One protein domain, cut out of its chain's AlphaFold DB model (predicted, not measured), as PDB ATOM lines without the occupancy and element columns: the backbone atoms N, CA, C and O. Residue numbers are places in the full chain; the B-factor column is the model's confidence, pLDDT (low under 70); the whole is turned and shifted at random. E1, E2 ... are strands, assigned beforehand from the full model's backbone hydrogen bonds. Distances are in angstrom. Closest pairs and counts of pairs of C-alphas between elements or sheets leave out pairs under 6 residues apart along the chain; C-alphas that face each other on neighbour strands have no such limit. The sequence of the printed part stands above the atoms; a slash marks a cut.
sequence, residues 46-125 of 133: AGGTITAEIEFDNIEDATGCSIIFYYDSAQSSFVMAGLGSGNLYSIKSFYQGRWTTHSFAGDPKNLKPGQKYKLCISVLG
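This is residues 46 to 125 of the 133 residues of an uncharacterized protein of marine sediment metagenome (UniProt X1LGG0). A twisted sheet of four antiparallel strands, E2 to E5, each bent along its length, is partly covered on one face by a crossed two-stranded ribbon, E1 with E6. The ribbon packs over the E2 and E3 side of that face and leaves E4 and E5 uncovered, making a small, lopsided sandwich. The 80 printed residues hold six named strands, E1 to E6 along the chain, and no named helix; the class is all strand. The sheet's order is E2, E3, E4, E5, and the ribbon is antiparallel too. The whole is compact, with a radius of gyration of the C-alphas of 12.9 A and spans of 35 by 28 by 20 A.

Begin in the larger sheet: find C-alpha 64 at (-40.475, -41.113, 36.922), where E2, residues 64 to 72, sets out on its 21.3 A. E3 is residues 77 to 84, 19.9 A; E4 is residues 87 to 95, 20.3 A; E5 is residues 98 to 105, 20.7 A. Watch for the bends: 73 degrees at residue 69 in E2, 65 at 81 in E3, 57 at 90 in E4, and 60 at 102 in E5. For the ribbon, find C-alpha 48 at (-27.813, -59.484, 43.470), where E1, residues 48 to 55, begins its 23.3 A. E6, residues 116 to 123, covers 22.4 A and ends at C-alpha 123, (-26.093, -54.519, 42.622).

E2 to E5 form a meander, each strand the antiparallel neighbour of the one before, with three hairpins; E2 and E5 are the edge strands. Look between E2 and E3 for N 65 and O 83, 2.9 A, between E3 and E4 for N 80 and O 92, 2.9 A, and between E4 and E5 for N 91 and O 103, 2.8 A, each within hydrogen-bond range. In the ribbon, N 50 and O 121 are within range at 2.9 A. The two sheets form a sandwich, two sheets face to face, with planes 11 degrees apart and strands at 50 degrees. The closest C-alphas of E3 and E6 are those of Ala 81 and Ile 121, 7.2 A; those of E1 and E2 are Ile 54 and Cys 65, 7.3 A. E4 and E6 are apart, as are E1 and E5.

The C-alphas farthest apart, those of Ala 74 and Lys 109, are 36.7 A from each other. The printed part has no cut. The links E1 to E2 and E5 to E6, where the chain changes sheets, are short; the other three are tight. The mean pLDDT of the printed part is 95.4, and no printed residue is under 70.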
ATOM      1  N   ALA A  46     -28.401 -57.080  50.170       89.75
ATOM      2  CA  ALA A  46     -26.957 -56.838  50.247       89.75
ATOM      3  C   ALA A  46     -26.278 -56.846  48.867       89.75
ATOM      4  O   ALA A  46     -25.169 -56.342  48.729       89.75
ATOM      5  N   GLY A  47     -26.930 -57.419  47.853       92.44
ATOM      6  CA  GLY A  47     -26.420 -57.568  46.493       92.44
ATOM      7  C   GLY A  47     -27.211 -58.624  45.716       92.44
ATOM      8  O   GLY A  47     -27.938 -59.423  46.304       92.44
ATOM      9  N   GLY A  48     -27.071 -58.619  44.390       94.88
ATOM     10  CA  GLY A  48     -27.813 -59.484  43.470       94.88
ATOM     11  C   GLY A  48     -28.624 -58.685  42.453       94.88
ATOM     12  O   GLY A  48     -28.264 -57.559  42.112       94.88
ATOM     13  N   THR A  49     -29.730 -59.260  41.984       96.75
ATOM     14  CA  THR A  49     -30.581 -58.651  40.956       96.75
ATOM     15  C   THR A  49     -31.969 -58.344  41.502       96.75
ATOM     16  O   THR A  49     -32.630 -59.230  42.037       96.75
ATOM     17  N   ILE A  50     -32.437 -57.112  41.298       96.31
ATOM     18  CA  ILE A  50     -33.827 -56.705  41.534       96.31
ATOM     19  C   ILE A  50     -34.491 -56.474  40.180       96.31
ATOM     20  O   ILE A  50     -33.891 -55.902  39.270       96.31
ATOM     21  N   THR A  51     -35.729 -56.931  40.017       97.12
ATOM     22  CA  THR A  51     -36.508 -56.720  38.793       97.12
ATOM     23  C   THR A  51     -37.903 -56.225  39.136       97.12
ATOM     24  O   THR A  51     -38.526 -56.746  40.056       97.12
ATOM     25  N   ALA A  52     -38.398 -55.254  38.373       97.00
ATOM     26  CA  ALA A  52     -39.784 -54.806  38.435       97.00
ATOM     27  C   ALA A  52     -40.324 -54.517  37.031       97.00
ATOM     28  O   ALA A  52     -39.572 -54.152  36.124       97.00
ATOM     29  N   GLU A  53     -41.636 -54.662  36.869       98.38
ATOM     30  CA  GLU A  53     -42.360 -54.118  35.724       98.38
ATOM     31  C   GLU A  53     -42.930 -52.754  36.113       98.38
ATOM     32  O   GLU A  53     -43.619 -52.632  37.125       98.38
ATOM     33  N   ILE A  54     -42.616 -51.734  35.321       98.25
ATOM     34  CA  ILE A  54     -43.065 -50.357  35.517       98.25
ATOM     35  C   ILE A  54     -43.972 -49.989  34.349       98.25
ATOM     36  O   ILE A  54     -43.630 -50.229  33.194       98.25
ATOM     37  N   GLU A  55     -45.110 -49.386  34.654       98.38
ATOM     38  CA  GLU A  55     -46.057 -48.852  33.682       98.38
ATOM     39  C   GLU A  55     -46.451 -47.448  34.139       98.38
ATOM     40  O   GLU A  55     -46.581 -47.199  35.340       98.38
ATOM     41  N   PHE A  56     -46.589 -46.528  33.190       97.81
ATOM     42  CA  PHE A  56     -47.003 -45.153  33.452       97.81
ATOM     43  C   PHE A  56     -48.371 -44.924  32.819       97.81
ATOM     44  O   PHE A  56     -48.503 -45.072  31.605       97.81
ATOM     45  N   ASP A  57     -49.364 -44.526  33.612       97.00
ATOM     46  CA  ASP A  57     -50.692 -44.182  33.082       97.00
ATOM     47  C   ASP A  57     -50.634 -42.900  32.239       97.00
ATOM     48  O   ASP A  57     -51.269 -42.807  31.192       97.00
ATOM     49  N   ASN A  58     -49.826 -41.929  32.673       95.56
ATOM     50  CA  ASN A  58     -49.553 -40.670  31.983       95.56
ATOM     51  C   ASN A  58     -48.071 -40.303  32.138       95.56
ATOM     52  O   ASN A  58     -47.418 -40.739  33.086       95.56
ATOM     53  N   ILE A  59     -47.541 -39.507  31.203       94.75
ATOM     54  CA  ILE A  59     -46.155 -39.027  31.232       94.75
ATOM     55  C   ILE A  59     -46.126 -37.519  31.020       94.75
ATOM     56  O   ILE A  59     -46.612 -37.008  30.015       94.75
ATOM     57  N   GLU A  60     -45.465 -36.851  31.952       92.94
ATOM     58  CA  GLU A  60     -45.089 -35.439  31.938       92.94
ATOM     59  C   GLU A  60     -43.572 -35.313  32.162       92.94
ATOM     60  O   GLU A  60     -42.912 -36.288  32.530       92.94
ATOM     61  N   ASP A  61     -43.010 -34.113  32.002       88.75
ATOM     62  CA  ASP A  61     -41.555 -33.876  32.054       88.75
ATOM     63  C   ASP A  61     -40.880 -34.404  33.335       88.75
ATOM     64  O   ASP A  61     -39.751 -34.904  33.305       88.75
ATOM     65  N   ALA A  62     -41.582 -34.338  34.469       90.50
ATOM     66  CA  ALA A  62     -41.079 -34.786  35.764       90.50
ATOM     67  C   ALA A  62     -41.488 -36.223  36.144       90.50
ATOM     68  O   ALA A  62     -41.136 -36.690  37.228       90.50
ATOM     69  N   THR A  63     -42.203 -36.940  35.273       95.56
ATOM     70  CA  THR A  63     -42.657 -38.312  35.545       95.56
ATOM     71  C   THR A  63     -41.474 -39.259  35.686       95.56
ATOM     72  O   THR A  63     -40.590 -39.298  34.830       95.56
ATOM     73  N   GLY A  64     -41.466 -40.063  36.746       96.62
ATOM     74  CA  GLY A  64     -40.475 -41.113  36.922       96.62
ATOM     75  C   GLY A  64     -40.891 -42.147  37.958       96.62
ATOM     76  O   GLY A  64     -41.768 -41.910  38.783       96.62
ATOM     77  N   CYS A  65     -40.259 -43.312  37.897       97.81
ATOM     78  CA  CYS A  65     -40.459 -44.406  38.840       97.81
ATOM     79  C   CYS A  65     -39.134 -45.142  39.021       97.81
ATOM     80  O   CYS A  65     -38.445 -45.446  38.046       97.81
ATOM     81  N   SER A  66     -38.743 -45.385  40.270       97.75
ATOM     82  CA  SER A  66     -37.450 -45.980  40.613       97.75
ATOM     83  C   SER A  66     -37.605 -47.060  41.670       97.75
ATOM     84  O   SER A  66     -38.507 -47.010  42.500       97.75
ATOM     85  N   ILE A  67     -36.680 -48.015  41.666       97.88
ATOM     86  CA  ILE A  67     -36.522 -48.990  42.739       97.88
ATOM     87  C   ILE A  67     -35.496 -48.426  43.717       97.88
ATOM     88  O   ILE A  67     -34.345 -48.182  43.343       97.88
ATOM     89  N   ILE A  68     -35.908 -48.248  44.971       97.12
ATOM     90  CA  ILE A  68     -35.000 -47.963  46.082       97.12
ATOM     91  C   ILE A  68     -34.377 -49.290  46.521       97.12
ATOM     92  O   ILE A  68     -35.087 -50.194  46.955       97.12
ATOM     93  N   PHE A  69     -33.056 -49.413  46.402       95.75
ATOM     94  CA  PHE A  69     -32.321 -50.630  46.781       95.75
ATOM     95  C   PHE A  69     -31.388 -50.426  47.982       95.75
ATOM     96  O   PHE A  69     -30.774 -51.377  48.458       95.75
ATOM     97  N   TYR A  70     -31.302 -49.195  48.485       95.25
ATOM     98  CA  TYR A  70     -30.678 -48.853  49.758       95.25
ATOM     99  C   TYR A  70     -31.473 -47.721  50.406       95.25
ATOM    100  O   TYR A  70     -31.762 -46.727  49.739       95.25
ATOM    101  N   TYR A  71     -31.792 -47.860  51.691       95.00
ATOM    102  CA  TYR A  71     -32.498 -46.853  52.477       95.00
ATOM    103  C   TYR A  71     -31.882 -46.762  53.877       95.00
ATOM    104  O   TYR A  71     -31.785 -47.764  54.582       95.00
ATOM    105  N   ASP A  72     -31.480 -45.556  54.265       93.88
ATOM    106  CA  ASP A  72     -31.076 -45.188  55.619       93.88
ATOM    107  C   ASP A  72     -32.217 -44.397  56.265       93.88
ATOM    108  O   ASP A  72     -32.472 -43.236  55.922       93.88
ATOM    109  N   SER A  73     -32.908 -45.035  57.210       90.88
ATOM    110  CA  SER A  73     -34.040 -44.443  57.923       90.88
ATOM    111  C   SER A  73     -33.631 -43.318  58.872       90.88
ATOM    112  O   SER A  73     -34.418 -42.395  59.073       90.88
ATOM    113  N   ALA A  74     -32.412 -43.341  59.419       92.50
ATOM    114  CA  ALA A  74     -31.946 -42.309  60.340       92.50
ATOM    115  C   ALA A  74     -31.747 -40.972  59.616       92.50
ATOM    116  O   ALA A  74     -32.020 -39.910  60.170       92.50
ATOM    117  N   GLN A  75     -31.303 -41.029  58.359       92.94
ATOM    118  CA  GLN A  75     -31.000 -39.847  57.548       92.94
ATOM    119  C   GLN A  75     -32.039 -39.584  56.455       92.94
ATOM    120  O   GLN A  75     -31.845 -38.685  55.635       92.94
ATOM    121  N   SER A  76     -33.112 -40.384  56.395       91.25
ATOM    122  CA  SER A  76     -34.094 -40.377  55.299       91.25
ATOM    123  C   SER A  76     -33.433 -40.362  53.916       91.25
ATOM    124  O   SER A  76     -33.861 -39.650  53.008       91.25
ATOM    125  N   SER A  77     -32.339 -41.108  53.782       94.94
ATOM    126  CA  SER A  77     -31.472 -41.092  52.607       94.94
ATOM    127  C   SER A  77     -31.579 -42.406  51.853       94.94
ATOM    128  O   SER A  77     -31.812 -43.453  52.450       94.94
ATOM    129  N   PHE A  78     -31.429 -42.372  50.535       96.31
ATOM    130  CA  PHE A  78     -31.570 -43.576  49.723       96.31
ATOM    131  C   PHE A  78     -30.793 -43.531  48.420       96.31
ATOM    132  O   PHE A  78     -30.464 -42.462  47.907       96.31
ATOM    133  N   VAL A  79     -30.541 -44.722  47.874       96.81
ATOM    134  CA  VAL A  79     -30.025 -44.924  46.518       96.81
ATOM    135  C   VAL A  79     -31.069 -45.679  45.711       96.81
ATOM    136  O   VAL A  79     -31.672 -46.648  46.184       96.81
ATOM    137  N   MET A  80     -31.287 -45.215  44.487       97.50
ATOM    138  CA  MET A  80     -32.298 -45.748  43.596       97.50
ATOM    139  C   MET A  80     -31.813 -45.789  42.151       97.50
ATOM    140  O   MET A  80     -30.948 -45.011  41.742       97.50
ATOM    141  N   ALA A  81     -32.412 -46.676  41.365       98.06
ATOM    142  CA  ALA A  81     -32.307 -46.633  39.916       98.06
ATOM    143  C   ALA A  81     -33.686 -46.813  39.294       98.06
ATOM    144  O   ALA A  81     -34.537 -47.519  39.838       98.06
ATOM    145  N   GLY A  82     -33.922 -46.145  38.173       97.88
ATOM    146  CA  GLY A  82     -35.268 -46.048  37.641       97.88
ATOM    147  C   GLY A  82     -35.373 -45.433  36.269       97.88
ATOM    148  O   GLY A  82     -34.373 -45.178  35.593       97.88
ATOM    149  N   LEU A  83     -36.628 -45.210  35.898       97.94
ATOM    150  CA  LEU A  83     -37.057 -44.677  34.623       97.94
ATOM    151  C   LEU A  83     -37.609 -43.258  34.777       97.94
ATOM    152  O   LEU A  83     -38.310 -42.976  35.749       97.94
ATOM    153  N   GLY A  84     -37.339 -42.391  33.803       96.00
ATOM    154  CA  GLY A  84     -37.900 -41.038  33.742       96.00
ATOM    155  C   GLY A  84     -37.153 -39.995  34.571       96.00
ATOM    156  O   GLY A  84     -35.973 -40.141  34.903       96.00
ATOM    157  N   SER A  85     -37.849 -38.905  34.902       89.38
ATOM    158  CA  SER A  85     -37.304 -37.744  35.614       89.38
ATOM    159  C   SER A  85     -36.103 -37.144  34.858       89.38
ATOM    160  O   SER A  85     -34.960 -37.135  35.335       89.38
ATOM    161  N   GLY A  86     -36.384 -36.697  33.627       88.88
ATOM    162  CA  GLY A  86     -35.452 -36.028  32.710       88.88
ATOM    163  C   GLY A  86     -34.631 -36.938  31.783       88.88
ATOM    164  O   GLY A  86     -34.166 -36.470  30.751       88.88
ATOM    165  N   ASN A  87     -34.468 -38.225  32.099       93.56
ATOM    166  CA  ASN A  87     -33.751 -39.205  31.264       93.56
ATOM    167  C   ASN A  87     -34.548 -40.510  31.170       93.56
ATOM    168  O   ASN A  87     -35.435 -40.738  31.988       93.56
ATOM    169  N   LEU A  88     -34.236 -41.395  30.214       96.12
ATOM    170  CA  LEU A  88     -34.903 -42.702  30.174       96.12
ATOM    171  C   LEU A  88     -34.501 -43.576  31.361       96.12
ATOM    172  O   LEU A  88     -35.378 -44.144  31.991       96.12
ATOM    173  N   TYR A  89     -33.206 -43.656  31.669       97.06
ATOM    174  CA  TYR A  89     -32.654 -44.402  32.798       97.06
ATOM    175  C   TYR A  89     -31.815 -43.480  33.675       97.06
ATOM    176  O   TYR A  89     -31.076 -42.634  33.162       97.06
ATOM    177  N   SER A  90     -31.859 -43.671  34.993       97.31
ATOM    178  CA  SER A  90     -30.929 -42.998  35.902       97.31
ATOM    179  C   SER A  90     -30.630 -43.801  37.162       97.31
ATOM    180  O   SER A  90     -31.460 -44.583  37.620       97.31
ATOM    181  N   ILE A  91     -29.438 -43.576  37.719       97.94
ATOM    182  CA  ILE A  91     -29.038 -43.967  39.071       97.94
ATOM    183  C   ILE A  91     -28.879 -42.677  39.866       97.94
ATOM    184  O   ILE A  91     -28.101 -41.797  39.486       97.94
ATOM    185  N   LYS A  92     -29.625 -42.556  40.958       97.56
ATOM    186  CA  LYS A  92     -29.695 -41.343  41.772       97.56
ATOM    187  C   LYS A  92     -29.614 -41.695  43.251       97.56
ATOM    188  O   LYS A  92     -29.963 -42.800  43.661       97.56
ATOM    189  N   SER A  93     -29.191 -40.736  44.057       97.31
ATOM    190  CA  SER A  93     -29.351 -40.793  45.506       97.31
ATOM    191  C   SER A  93     -30.010 -39.530  46.030       97.31
ATOM    192  O   SER A  93     -29.851 -38.451  45.455       97.31
ATOM    193  N   PHE A  94     -30.705 -39.673  47.148       95.44
ATOM    194  CA  PHE A  94     -31.190 -38.567  47.951       95.44
ATOM    195  C   PHE A  94     -30.474 -38.598  49.297       95.44
ATOM    196  O   PHE A  94     -30.507 -39.617  49.986       95.44
ATOM    197  N   TYR A  95     -29.795 -37.508  49.642       95.81
ATOM    198  CA  TYR A  95     -29.039 -37.379  50.883       95.81
ATOM    199  C   TYR A  95     -29.208 -35.972  51.448       95.81
ATOM    200  O   TYR A  95     -28.978 -34.999  50.730       95.81
ATOM    201  N   GLN A  96     -29.635 -35.852  52.711       91.50
ATOM    202  CA  GLN A  96     -29.826 -34.560  53.398       91.50
ATOM    203  C   GLN A  96     -30.607 -33.521  52.565       91.50
ATOM    204  O   GLN A  96     -30.202 -32.365  52.433       91.50
ATOM    205  N   GLY A  97     -31.718 -33.934  51.947       88.50
ATOM    206  CA  GLY A  97     -32.544 -33.026  51.146       88.50
ATOM    207  C   GLY A  97     -32.063 -32.801  49.709       88.50
ATOM    208  O   GLY A  97     -32.670 -32.013  48.988       88.50
ATOM    209  N   ARG A  98     -30.971 -33.447  49.276       93.25
ATOM    210  CA  ARG A  98     -30.338 -33.191  47.975       93.25
ATOM    211  C   ARG A  98     -30.351 -34.419  47.081       93.25
ATOM    212  O   ARG A  98     -29.885 -35.491  47.464       93.25
ATOM    213  N   TRP A  99     -30.819 -34.222  45.853       93.44
ATOM    214  CA  TRP A  99     -30.695 -35.197  44.776       93.44
ATOM    215  C   TRP A  99     -29.298 -35.147  44.158       93.44
ATOM    216  O   TRP A  99     -28.786 -34.077  43.846       93.44
ATOM    217  N   THR A 100     -28.695 -36.314  43.949       97.19
ATOM    218  CA  THR A 100     -27.445 -36.483  43.196       97.19
ATOM    219  C   THR A 100     -27.657 -37.539  42.121       97.19
ATOM    220  O   THR A 100     -28.104 -38.642  42.426       97.19
ATOM    221  N   THR A 101     -27.339 -37.211  40.869       97.19
ATOM    222  CA  THR A 101     -27.345 -38.174  39.759       97.19
ATOM    223  C   THR A 101     -25.950 -38.765  39.604       97.19
ATOM    224  O   THR A 101     -25.000 -38.031  39.355       97.19
ATOM    225  N   HIS A 102     -25.836 -40.086  39.728       97.25
ATOM    226  CA  HIS A 102     -24.571 -40.818  39.580       97.25
ATOM    227  C   HIS A 102     -24.344 -41.287  38.144       97.25
ATOM    228  O   HIS A 102     -23.213 -41.344  37.675       97.25
ATOM    229  N   SER A 103     -25.425 -41.639  37.448       97.44
ATOM    230  CA  SER A 103     -25.397 -42.060  36.049       97.44
ATOM    231  C   SER A 103     -26.771 -41.872  35.411       97.44
ATOM    232  O   SER A 103     -27.792 -41.925  36.100       97.44
ATOM    233  N   PHE A 104     -26.805 -41.651  34.100       97.19
ATOM    234  CA  PHE A 104     -28.032 -41.580  33.315       97.19
ATOM    235  C   PHE A 104     -27.772 -41.998  31.868       97.19
ATOM    236  O   PHE A 104     -26.649 -41.897  31.373       97.19
ATOM    237  N   ALA A 105     -28.812 -42.479  31.191       97.44
ATOM    238  CA  ALA A 105     -28.738 -42.863  29.786       97.44
ATOM    239  C   ALA A 105     -30.120 -42.865  29.122       97.44
ATOM    240  O   ALA A 105     -31.151 -42.972  29.790       97.44
ATOM    241  N   GLY A 106     -30.115 -42.844  27.788       96.50
ATOM    242  CA  GLY A 106     -31.296 -43.012  26.945       96.50
ATOM    243  C   GLY A 106     -32.173 -41.762  26.821       96.50
ATOM    244  O   GLY A 106     -32.225 -40.914  27.709       96.50
ATOM    245  N   ASP A 107     -32.873 -41.670  25.690       95.94
ATOM    246  CA  ASP A 107     -33.750 -40.539  25.371       95.94
ATOM    247  C   ASP A 107     -35.097 -40.668  26.117       95.94
ATOM    248  O   ASP A 107     -35.790 -41.679  25.922       95.94
ATOM    249  N   PRO A 108     -35.499 -39.678  26.944       94.75
ATOM    250  CA  PRO A 108     -36.772 -39.697  27.666       94.75
ATOM    251  C   PRO A 108     -37.996 -39.818  26.745       94.75
ATOM    252  O   PRO A 108     -39.024 -40.331  27.181       94.75
ATOM    253  N   LYS A 109     -37.900 -39.454  25.457       95.56
ATOM    254  CA  LYS A 109     -38.986 -39.626  24.471       95.56
ATOM    255  C   LYS A 109     -39.394 -41.083  24.250       95.56
ATOM    256  O   LYS A 109     -40.455 -41.333  23.673       95.56
ATOM    257  N   ASN A 110     -38.569 -42.040  24.674       96.50
ATOM    258  CA  ASN A 110     -38.877 -43.468  24.614       96.50
ATOM    259  C   ASN A 110     -39.796 -43.942  25.753       96.50
ATOM    260  O   ASN A 110     -40.250 -45.086  25.717       96.50
ATOM    261  N   LEU A 111     -40.094 -43.087  26.739       96.81
ATOM    262  CA  LEU A 111     -41.163 -43.342  27.700       96.81
ATOM    263  C   LEU A 111     -42.518 -43.081  27.039       96.81
ATOM    264  O   LEU A 111     -42.741 -42.027  26.444       96.81
ATOM    265  N   LYS A 112     -43.413 -44.065  27.125       97.56
ATOM    266  CA  LYS A 112     -44.739 -44.087  26.509       97.56
ATOM    267  C   LYS A 112     -45.787 -44.491  27.550       97.56
ATOM    268  O   LYS A 112     -45.546 -45.450  28.288       97.56
ATOM    269  N   PRO A 113     -46.934 -43.792  27.618       97.81
ATOM    270  CA  PRO A 113     -48.015 -44.190  28.508       97.81
ATOM    271  C   PRO A 113     -48.552 -45.581  28.137       97.81
ATOM    272  O   PRO A 113     -48.566 -45.942  26.959       97.81
ATOM    273  N   GLY A 114     -48.954 -46.372  29.134       98.12
ATOM    274  CA  GLY A 114     -49.470 -47.739  28.969       98.12
ATOM    275  C   GLY A 114     -48.442 -48.778  28.495       98.12
ATOM    276  O   GLY A 114     -48.780 -49.947  28.301       98.12
ATOM    277  N   GLN A 115     -47.180 -48.391  28.289       98.12
ATOM    278  CA  GLN A 115     -46.114 -49.331  27.965       98.12
ATOM    279  C   GLN A 115     -45.513 -49.914  29.245       98.12
ATOM    280  O   GLN A 115     -45.131 -49.189  30.162       98.12
ATOM    281  N   LYS A 116     -45.371 -51.243  29.272       98.38
ATOM    282  CA  LYS A 116     -44.667 -51.953  30.340       98.38
ATOM    283  C   LYS A 116     -43.170 -51.986  30.072       98.38
ATOM    284  O   LYS A 116     -42.719 -52.463  29.030       98.38
ATOM    285  N   TYR A 117     -42.404 -51.537  31.051       98.19
ATOM    286  CA  TYR A 117     -40.951 -51.548  31.051       98.19
ATOM    287  C   TYR A 117     -40.450 -52.539  32.091       98.19
ATOM    288  O   TYR A 117     -40.769 -52.422  33.273       98.19
ATOM    289  N   LYS A 118     -39.622 -53.497  31.674       98.12
ATOM    290  CA  LYS A 118     -38.914 -54.376  32.606       98.12
ATOM    291  C   LYS A 118     -37.621 -53.699  33.049       98.12
ATOM    292  O   LYS A 118     -36.655 -53.655  32.291       98.12
ATOM    293  N   LEU A 119     -37.598 -53.191  34.277       97.81
ATOM    294  CA  LEU A 119     -36.397 -52.641  34.893       97.81
ATOM    295  C   LEU A 119     -35.649 -53.750  35.635       97.81
ATOM    296  O   LEU A 119     -36.235 -54.457  36.452       97.81
ATOM    297  N   CYS A 120     -34.356 -53.891  35.356       97.81
ATOM    298  CA  CYS A 120     -33.468 -54.853  36.002       97.81
ATOM    299  C   CYS A 120     -32.258 -54.108  36.568       97.81
ATOM    300  O   CYS A 120     -31.556 -53.421  35.828       97.81
ATOM    301  N   ILE A 121     -32.022 -54.235  37.872       96.31
ATOM    302  CA  ILE A 121     -30.907 -53.599  38.574       96.31
ATOM    303  C   ILE A 121     -30.021 -54.704  39.127       96.31
ATOM    304  O   ILE A 121     -30.489 -55.525  39.912       96.31
ATOM    305  N   SER A 122     -28.747 -54.699  38.739       95.94
ATOM    306  CA  SER A 122     -27.724 -55.561  39.328       95.94
ATOM    307  C   SER A 122     -26.889 -54.741  40.301       95.94
ATOM    308  O   SER A 122     -26.281 -53.741  39.914       95.94
ATOM    309  N   VAL A 123     -26.878 -55.151  41.565       93.88
ATOM    310  CA  VAL A 123     -26.093 -54.519  42.622       93.88
ATOM    311  C   VAL A 123     -24.998 -55.480  43.041       93.88
ATOM    312  O   VAL A 123     -25.254 -56.554  43.588       93.88
ATOM    313  N   LEU A 124     -23.759 -55.065  42.809       90.12
ATOM    314  CA  LEU A 124     -22.593 -55.721  43.376       90.12
ATOM    315  C   LEU A 124     -22.393 -55.161  44.782       90.12
ATOM    316  O   LEU A 124     -21.933 -54.035  44.957       90.12
ATOM    317  N   GLY A 125     -22.822 -55.939  45.774       81.06
ATOM    318  CA  GLY A 125     -22.640 -55.612  47.182       81.06
ATOM    319  C   GLY A 125     -21.174 -55.434  47.564       81.06
ATOM    320  O   GLY A 125     -20.266 -55.902  46.875       81.06
TER     321      GLY A 125